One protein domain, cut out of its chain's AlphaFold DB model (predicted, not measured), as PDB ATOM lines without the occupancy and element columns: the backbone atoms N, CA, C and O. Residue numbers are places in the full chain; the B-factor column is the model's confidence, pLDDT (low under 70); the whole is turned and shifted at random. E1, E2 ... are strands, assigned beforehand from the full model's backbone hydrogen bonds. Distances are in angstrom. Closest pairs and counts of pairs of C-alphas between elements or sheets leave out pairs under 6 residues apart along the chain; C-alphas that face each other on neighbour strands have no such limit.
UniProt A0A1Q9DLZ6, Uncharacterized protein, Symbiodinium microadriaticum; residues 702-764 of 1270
ATOM      1  N   VAL A 702     126.146 177.706 243.723       82.56
ATOM      2  CA  VAL A 702     125.647 179.030 243.320       82.56
ATOM      3  C   VAL A 702     124.338 178.834 242.552       82.56
ATOM      4  O   VAL A 702     124.330 178.002 241.644       82.56
ATOM      5  N   PRO A 703     123.224 179.510 242.893       83.62
ATOM      6  CA  PRO A 703     122.002 179.423 242.090       83.62
ATOM      7  C   PRO A 703     122.267 179.994 240.693       83.62
ATOM      8  O   PRO A 703     123.047 180.930 240.558       83.62
ATOM      9  N   VAL A 704     121.640 179.458 239.650       77.94
ATOM     10  CA  VAL A 704     121.850 179.965 238.278       77.94
ATOM     11  C   VAL A 704     120.801 180.992 237.853       77.94
ATOM     12  O   VAL A 704     119.701 181.028 238.414       77.94
ATOM     13  N   ALA A 705     121.122 181.821 236.858       73.75
ATOM     14  CA  ALA A 705     120.133 182.682 236.212       73.75
ATOM     15  C   ALA A 705     119.146 181.856 235.365       73.75
ATOM     16  O   ALA A 705     119.501 180.799 234.838       73.75
ATOM     17  N   VAL A 706     117.930 182.367 235.136       69.69
ATOM     18  CA  VAL A 706     116.907 181.672 234.319       69.69
ATOM     19  C   VAL A 706     117.363 181.392 232.869       69.69
ATOM     20  O   VAL A 706     116.862 180.484 232.207       69.69
ATOM     21  N   SER A 707     118.360 182.136 232.379       66.81
ATOM     22  CA  SER A 707     119.017 181.950 231.078       66.81
ATOM     23  C   SER A 707     120.047 180.812 231.027       66.81
ATOM     24  O   SER A 707     120.418 180.386 229.937       66.81
ATOM     25  N   GLU A 708     120.526 180.325 232.174       70.62
ATOM     26  CA  GLU A 708     121.468 179.197 232.283       70.62
ATOM     27  C   GLU A 708     120.757 177.841 232.458       70.62
ATOM     28  O   GLU A 708     121.402 176.789 232.437       70.62
ATOM     29  N   CYS A 709     119.434 177.846 232.638       72.06
ATOM     30  CA  CYS A 709     118.627 176.638 232.764       72.06
ATOM     31  C   CYS A 709     118.750 175.754 231.510       72.06
ATOM     32  O   CYS A 709     118.470 176.191 230.392       72.06
ATOM     33  N   LEU A 710     119.114 174.481 231.701       70.00
ATOM     34  CA  LEU A 710     119.081 173.487 230.623       70.00
ATOM     35  C   LEU A 710     117.647 173.192 230.170       70.00
ATOM     36  O   LEU A 710     116.672 173.533 230.846       70.00
ATOM     37  N   LEU A 711     117.517 172.554 229.002       62.44
ATOM     38  CA  LEU A 711     116.206 172.307 228.418       62.44
ATOM     39  C   LEU A 711     115.365 171.421 229.349       62.44
ATOM     40  O   LEU A 711     115.887 170.468 229.930       62.44
ATOM     41  N   PRO A 712     114.045 171.654 229.467       57.94
ATOM     42  CA  PRO A 712     113.223 170.922 230.431       57.94
ATOM     43  C   PRO A 712     113.085 169.399 230.227       57.94
ATOM     44  O   PRO A 712     112.426 168.731 231.021       57.94
ATOM     45  N   SER A 713     113.679 168.839 229.169       57.03
ATOM     46  CA  SER A 713     113.870 167.398 228.963       57.03
ATOM     47  C   SER A 713     115.005 166.792 229.792       57.03
ATOM     48  O   SER A 713     115.102 165.566 229.883       57.03
ATOM     49  N   ASP A 714     115.883 167.628 230.343       66.50
ATOM     50  CA  ASP A 714     117.203 167.208 230.786       66.50
ATOM     51  C   ASP A 714     117.187 166.859 232.283       66.50
ATOM     52  O   ASP A 714     116.820 167.660 233.154       66.50
ATOM     53  N   VAL A 715     117.570 165.611 232.567       73.56
ATOM     54  CA  VAL A 715     117.673 165.059 233.921       73.56
ATOM     55  C   VAL A 715     118.991 165.519 234.529       73.56
ATOM     56  O   VAL A 715     120.064 165.123 234.070       73.56
ATOM     57  N   LEU A 716     118.901 166.352 235.561       78.25
ATOM     58  CA  LEU A 716     120.047 166.821 236.328       78.25
ATOM     59  C   LEU A 716     120.397 165.805 237.435       78.25
ATOM     60  O   LEU A 716     119.501 165.141 237.958       78.25
ATOM     61  N   PRO A 717     121.681 165.665 237.811       84.19
ATOM     62  CA  PRO A 717     122.067 164.980 239.043       84.19
ATOM     63  C   PRO A 717     121.703 165.835 240.267       84.19
ATOM     64  O   PRO A 717     121.578 167.060 240.152       84.19
ATOM     65  N   SER A 718     121.614 165.224 241.456       85.12
ATOM     66  CA  SER A 718     121.558 166.018 242.691       85.12
ATOM     67  C   SER A 718     122.878 166.755 242.914       85.12
ATOM     68  O   SER A 718     123.933 166.344 242.416       85.12
ATOM     69  N   CYS A 719     122.860 167.842 243.682       82.81
ATOM     70  CA  CYS A 719     124.073 168.629 243.914       82.81
ATOM     71  C   CYS A 719     125.184 167.853 244.651       82.81
ATOM     72  O   CYS A 719     126.370 168.128 244.435       82.81
ATOM     73  N   ALA A 720     124.840 166.814 245.422       82.88
ATOM     74  CA  ALA A 720     125.828 165.886 245.972       82.88
ATOM     75  C   ALA A 720     126.550 165.089 244.870       82.88
ATOM     76  O   ALA A 720     127.781 165.032 244.869       82.88
ATOM     77  N   GLU A 721     125.807 164.521 243.916       83.25
ATOM     78  CA  GLU A 721     126.346 163.675 242.839       83.25
ATOM     79  C   GLU A 721     126.963 164.463 241.670       83.25
ATOM     80  O   GLU A 721     127.752 163.918 240.895       83.25
ATOM     81  N   ALA A 722     126.624 165.747 241.538       81.19
ATOM     82  CA  ALA A 722     127.103 166.602 240.464       81.19
ATOM     83  C   ALA A 722     128.635 166.748 240.441       81.19
ATOM     84  O   ALA A 722     129.302 166.858 241.479       81.19
ATOM     85  N   ALA A 723     129.188 166.801 239.228       79.50
ATOM     86  CA  ALA A 723     130.604 167.056 239.001       79.50
ATOM     87  C   ALA A 723     130.961 168.535 239.275       79.50
ATOM     88  O   ALA A 723     130.118 169.411 239.070       79.50
ATOM     89  N   PRO A 724     132.209 168.847 239.676       80.75
ATOM     90  CA  PRO A 724     132.671 170.228 239.807       80.75
ATOM     91  C   PRO A 724     132.562 170.975 238.466       80.75
ATOM     92  O   PRO A 724     132.956 170.445 237.426       80.75
ATOM     93  N   GLY A 725     131.995 172.181 238.489       73.19
ATOM     94  CA  GLY A 725     131.636 172.987 237.316       73.19
ATOM     95  C   GLY A 725     130.266 172.660 236.702       73.19
ATOM     96  O   GLY A 725     129.780 173.426 235.869       73.19
ATOM     97  N   GLY A 726     129.641 171.545 237.093       80.38
ATOM     98  CA  GLY A 726     128.368 171.076 236.550       80.38
ATOM     99  C   GLY A 726     127.135 171.749 237.158       80.38
ATOM    100  O   GLY A 726     127.182 172.306 238.256       80.38
ATOM    101  N   LEU A 727     126.019 171.648 236.436       86.31
ATOM    102  CA  LEU A 727     124.687 172.006 236.924       86.31
ATOM    103  C   LEU A 727     124.051 170.836 237.679       86.31
ATOM    104  O   LEU A 727     124.293 169.669 237.355       86.31
ATOM    105  N   CYS A 728     123.233 171.160 238.673       85.12
ATOM    106  CA  CYS A 728     122.567 170.208 239.545       85.12
ATOM    107  C   CYS A 728     121.186 170.700 239.969       85.12
ATOM    108  O   CYS A 728     120.938 171.904 240.033       85.12
ATOM    109  N   GLU A 729     120.299 169.758 240.266       86.19
ATOM    110  CA  GLU A 729     118.973 170.037 240.810       86.19
ATOM    111  C   GLU A 729     119.011 169.885 242.331       86.19
ATOM    112  O   GLU A 729     119.571 168.921 242.868       86.19
ATOM    113  N   ALA A 730     118.465 170.875 243.029       79.81
ATOM    114  CA  ALA A 730     118.395 170.889 244.475       79.81
ATOM    115  C   ALA A 730     117.221 170.043 244.969       79.81
ATOM    116  O   ALA A 730     116.088 170.137 244.508       79.81
ATOM    117  N   ASN A 731     117.531 169.193 245.937       74.88
ATOM    118  CA  ASN A 731     116.651 168.179 246.513       74.88
ATOM    119  C   ASN A 731     116.788 168.124 248.049       74.88
ATOM    120  O   ASN A 731     116.383 167.140 248.665       74.88
ATOM    121  N   GLY A 732     117.429 169.135 248.649       72.19
ATOM    122  CA  GLY A 732     117.871 169.153 250.046       72.19
ATOM    123  C   GLY A 732     119.334 168.726 250.254       72.19
ATOM    124  O   GLY A 732     119.921 169.054 251.288       72.19
ATOM    125  N   ASP A 733     119.973 168.053 249.286       73.88
ATOM    126  CA  ASP A 733     121.391 167.687 249.395       73.88
ATOM    127  C   ASP A 733     122.283 168.938 249.485       73.88
ATOM    128  O   ASP A 733     121.972 170.001 248.944       73.88
ATOM    129  N   CYS A 734     123.434 168.809 250.154       72.44
ATOM    130  CA  CYS A 734     124.420 169.886 250.329       72.44
ATOM    131  C   CYS A 734     123.882 171.174 250.999       72.44
ATOM    132  O   CYS A 734     124.491 172.236 250.870       72.44
ATOM    133  N   GLY A 735     122.738 171.105 251.690       68.44
ATOM    134  CA  GLY A 735     122.067 172.285 252.247       68.44
ATOM    135  C   GLY A 735     121.416 173.181 251.189       68.44
ATOM    136  O   GLY A 735     121.113 174.337 251.477       68.44
ATOM    137  N   THR A 736     121.219 172.683 249.965       72.31
ATOM    138  CA  THR A 736     120.427 173.390 248.952       72.31
ATOM    139  C   THR A 736     118.968 173.495 249.380       72.31
ATOM    140  O   THR A 736     118.418 172.562 249.968       72.31
ATOM    141  N   ARG A 737     118.326 174.631 249.085       67.00
ATOM    142  CA  ARG A 737     116.898 174.827 249.368       67.00
ATOM    143  C   ARG A 737     116.045 174.433 248.156       67.00
ATOM    144  O   ARG A 737     116.473 174.654 247.025       67.00
ATOM    145  N   THR A 738     114.843 173.919 248.418       69.88
ATOM    146  CA  THR A 738     113.841 173.472 247.425       69.88
ATOM    147  C   THR A 738     112.665 174.460 247.293       69.88
ATOM    148  O   THR A 738     111.496 174.076 247.219       69.88
ATOM    149  N   ASP A 739     112.966 175.750 247.435       68.25
ATOM    150  CA  ASP A 739     112.052 176.896 247.329       68.25
ATOM    151  C   ASP A 739     112.703 178.068 246.549       68.25
ATOM    152  O   ASP A 739     112.241 179.207 246.600       68.25
ATOM    153  N   VAL A 740     113.796 177.788 245.836       66.88
ATOM    154  CA  VAL A 740     114.626 178.694 245.026       66.88
ATOM    155  C   VAL A 740     114.333 178.402 243.550       66.88
ATOM    156  O   VAL A 740     115.201 178.043 242.760       66.88
ATOM    157  N   ASN A 741     113.054 178.547 243.198       71.56
ATOM    158  CA  ASN A 741     112.482 178.193 241.901       71.56
ATOM    159  C   ASN A 741     112.978 179.126 240.778       71.56
ATOM    160  O   ASN A 741     112.286 180.062 240.379       71.56
ATOM    161  N   ASN A 742     114.190 178.887 240.279       73.94
ATOM    162  CA  ASN A 742     114.858 179.699 239.260       73.94
ATOM    163  C   ASN A 742     114.779 179.118 237.839       73.94
ATOM    164  O   ASN A 742     115.077 179.836 236.886       73.94
ATOM    165  N   CYS A 743     114.345 177.862 237.676       75.12
ATOM    166  CA  CYS A 743     114.185 177.213 236.374       75.12
ATOM    167  C   CYS A 743     112.773 176.645 236.141       75.12
ATOM    168  O   CYS A 743     112.066 176.238 237.064       75.12
ATOM    169  N   TYR A 744     112.357 176.595 234.872       69.50
ATOM    170  CA  TYR A 744     111.056 176.058 234.455       69.50
ATOM    171  C   TYR A 744     111.064 174.526 234.286       69.50
ATOM    172  O   TYR A 744     112.073 173.922 233.913       69.50
ATOM    173  N   ASP A 745     109.909 173.897 234.517       60.84
ATOM    174  CA  ASP A 745     109.679 172.465 234.295       60.84
ATOM    175  C   ASP A 745     109.357 172.079 232.834       60.84
ATOM    176  O   ASP A 745     109.251 172.904 231.923       60.84
ATOM    177  N   SER A 746     109.165 170.770 232.619       53.69
ATOM    178  CA  SER A 746     108.861 170.148 231.319       53.69
ATOM    179  C   SER A 746     107.520 170.534 230.681       53.69
ATOM    180  O   SER A 746     107.278 170.169 229.528       53.69
ATOM    181  N   ALA A 747     106.672 171.293 231.374       53.16
ATOM    182  CA  ALA A 747     105.422 171.831 230.856       53.16
ATOM    183  C   ALA A 747     105.477 173.348 230.579       53.16
ATOM    184  O   ALA A 747     104.489 173.884 230.074       53.16
ATOM    185  N   TYR A 748     106.603 174.027 230.859       54.31
ATOM    186  CA  TYR A 748     106.697 175.497 230.893       54.31
ATOM    187  C   TYR A 748     105.616 176.116 231.798       54.31
ATOM    188  O   TYR A 748     105.008 177.138 231.466       54.31
ATOM    189  N   THR A 749     105.330 175.471 232.934       51.56
ATOM    190  CA  THR A 749     104.373 176.014 233.902       51.56
ATOM    191  C   THR A 749     104.916 177.308 234.521       51.56
ATOM    192  O   THR A 749     106.124 177.466 234.685       51.56
ATOM    193  N   TYR A 750     104.019 178.247 234.840       45.31
ATOM    194  CA  TYR A 750     104.341 179.472 235.575       45.31
ATOM    195  C   TYR A 750     103.614 179.456 236.934       45.31
ATOM    196  O   TYR A 750     102.410 179.164 236.943       45.31
ATOM    197  N   PRO A 751     104.271 179.804 238.059       51.16
ATOM    198  CA  PRO A 751     105.684 180.191 238.181       51.16
ATOM    199  C   PRO A 751     106.653 179.029 237.902       51.16
ATOM    200  O   PRO A 751     106.226 177.892 237.718       51.16
ATOM    201  N   ALA A 752     107.950 179.349 237.860       55.25
ATOM    202  CA  ALA A 752     109.039 178.375 237.813       55.25
ATOM    203  C   ALA A 752     108.955 177.355 238.969       55.25
ATOM    204  O   ALA A 752     108.286 177.592 239.979       55.25
ATOM    205  N   SER A 753     109.603 176.205 238.784       64.38
ATOM    206  CA  SER A 753     109.276 174.965 239.511       64.38
ATOM    207  C   SER A 753     110.435 173.959 239.631       64.38
ATOM    208  O   SER A 753     110.222 172.831 240.079       64.38
ATOM    209  N   ARG A 754     111.650 174.338 239.208       71.62
ATOM    210  CA  ARG A 754     112.901 173.594 239.428       71.62
ATOM    211  C   ARG A 754     113.917 174.500 240.117       71.62
ATOM    212  O   ARG A 754     114.124 175.637 239.686       71.62
ATOM    213  N   ASP A 755     114.582 173.956 241.127       80.50
ATOM    214  CA  ASP A 755     115.652 174.599 241.883       80.50
ATOM    215  C   ASP A 755     117.017 174.163 241.314       80.50
ATOM    216  O   ASP A 755     117.434 173.020 241.507       80.50
ATOM    217  N   VAL A 756     117.726 175.029 240.584       84.94
ATOM    218  CA  VAL A 756     118.963 174.657 239.865       84.94
ATOM    219  C   VAL A 756     120.167 175.471 240.330       84.94
ATOM    220  O   VAL A 756     120.152 176.704 240.355       84.94
ATOM    221  N   TYR A 757     121.250 174.766 240.647       85.44
ATOM    222  CA  TYR A 757     122.506 175.339 241.122       85.44
ATOM    223  C   TYR A 757     123.676 174.871 240.248       85.44
ATOM    224  O   TYR A 757     123.654 173.795 239.649       85.44
ATOM    225  N   ARG A 758     124.735 175.675 240.203       85.62
ATOM    226  CA  ARG A 758     126.039 175.347 239.628       85.62
ATOM    227  C   ARG A 758     127.008 175.005 240.756       85.62
ATOM    228  O   ARG A 758     127.156 175.771 241.711       85.62
ATOM    229  N   LYS A 759     127.688 173.865 240.646       81.62
ATOM    230  CA  LYS A 759     128.693 173.414 241.616       81.62
ATOM    231  C   LYS A 759     130.061 173.983 241.267       81.62
ATOM    232  O   LYS A 759     130.515 173.837 240.136       81.62
ATOM    233  N   LEU A 760     130.732 174.635 242.214       76.06
ATOM    234  CA  LEU A 760     132.025 175.281 241.966       76.06
ATOM    235  C   LEU A 760     133.158 174.259 241.745       76.06
ATOM    236  O   LEU A 760     133.103 173.124 242.215       76.06
ATOM    237  N   SER A 761     134.208 174.670 241.026       67.38
ATOM    238  CA  SER A 761     135.367 173.822 240.706       67.38
ATOM    239  C   SER A 761     136.517 173.993 241.699       67.38
ATOM    240  O   SER A 761     137.020 175.095 241.898       67.38
ATOM    241  N   GLY A 762     136.978 172.887 242.292       47.28
ATOM    242  CA  GLY A 762     138.089 172.888 243.251       47.28
ATOM    243  C   GLY A 762     139.466 173.109 242.608       47.28
ATOM    244  O   GLY A 762     139.808 172.485 241.602       47.28
ATOM    245  N   THR A 763     140.295 173.958 243.222       33.38
ATOM    246  CA  THR A 763     141.665 174.264 242.769       33.38
ATOM    247  C   THR A 763     142.604 173.056 242.847       33.38
ATOM    248  O   THR A 763     142.684 172.381 243.874       33.38
ATOM    249  N   THR A 764     143.385 172.812 241.791       27.94
ATOM    250  CA  THR A 764     144.307 171.666 241.714       27.94
ATOM    251  C   THR A 764     145.623 171.922 242.462       27.94
ATOM    252  O   THR A 764     146.402 172.792 242.078       27.94
TER     253      THR A 764
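AT A GLANCE: This is residues 702 to 764 of the 1270 residues of an uncharacterized protein of Symbiodinium microadriaticum (UniProt A0A1Q9DLZ6). This domain has little regular structure: long loops wind about a small two-stranded antiparallel ribbon, E1 and E2, which the first residues, 702 to 703, extend by a short pairing with E2. The long axis runs from the loop at Tyr 750 to the last residues near Thr 764. The printed part has 63 residues, with no named helix and two named strands, E1 then E2, holding 7 residues, class all strand. It is compact, with a radius of gyration of the C-alphas of 11.4 A, and only just elongated, spanning 41 by 20 by 18 A.

IN THESE COORDINATES: Residues 702 to 726 hold no named element; C-alpha 702 is at (125.647, 179.030, 243.320). E1, residues 727 to 729, begins at C-alpha 727 (124.687, 172.006, 236.924) and measures 7.2 A. E2, residues 756 to 759, measures 10.0 A and ends at C-alpha 759 (128.693, 173.414, 241.616).

HOW THE PARTS SIT: E1 and E2 form a hairpin of antiparallel neighbours, their directions 134 degrees apart. N 728 and O 757, 2.8 A apart, are within hydrogen-bond range. Residues 702 to 703 pair antiparallel with residues 757 to 758 of E2.

THE WHOLE: The C-alphas of Tyr 750 and Thr 764 are the two farthest apart, 41.2 A. The printed part has no cut. The link from E1 to E2, 26 residues, is long. Mean pLDDT of the printed part is 70.5; 25 residues are under 70, among them 744 to 753 and 761 to 764.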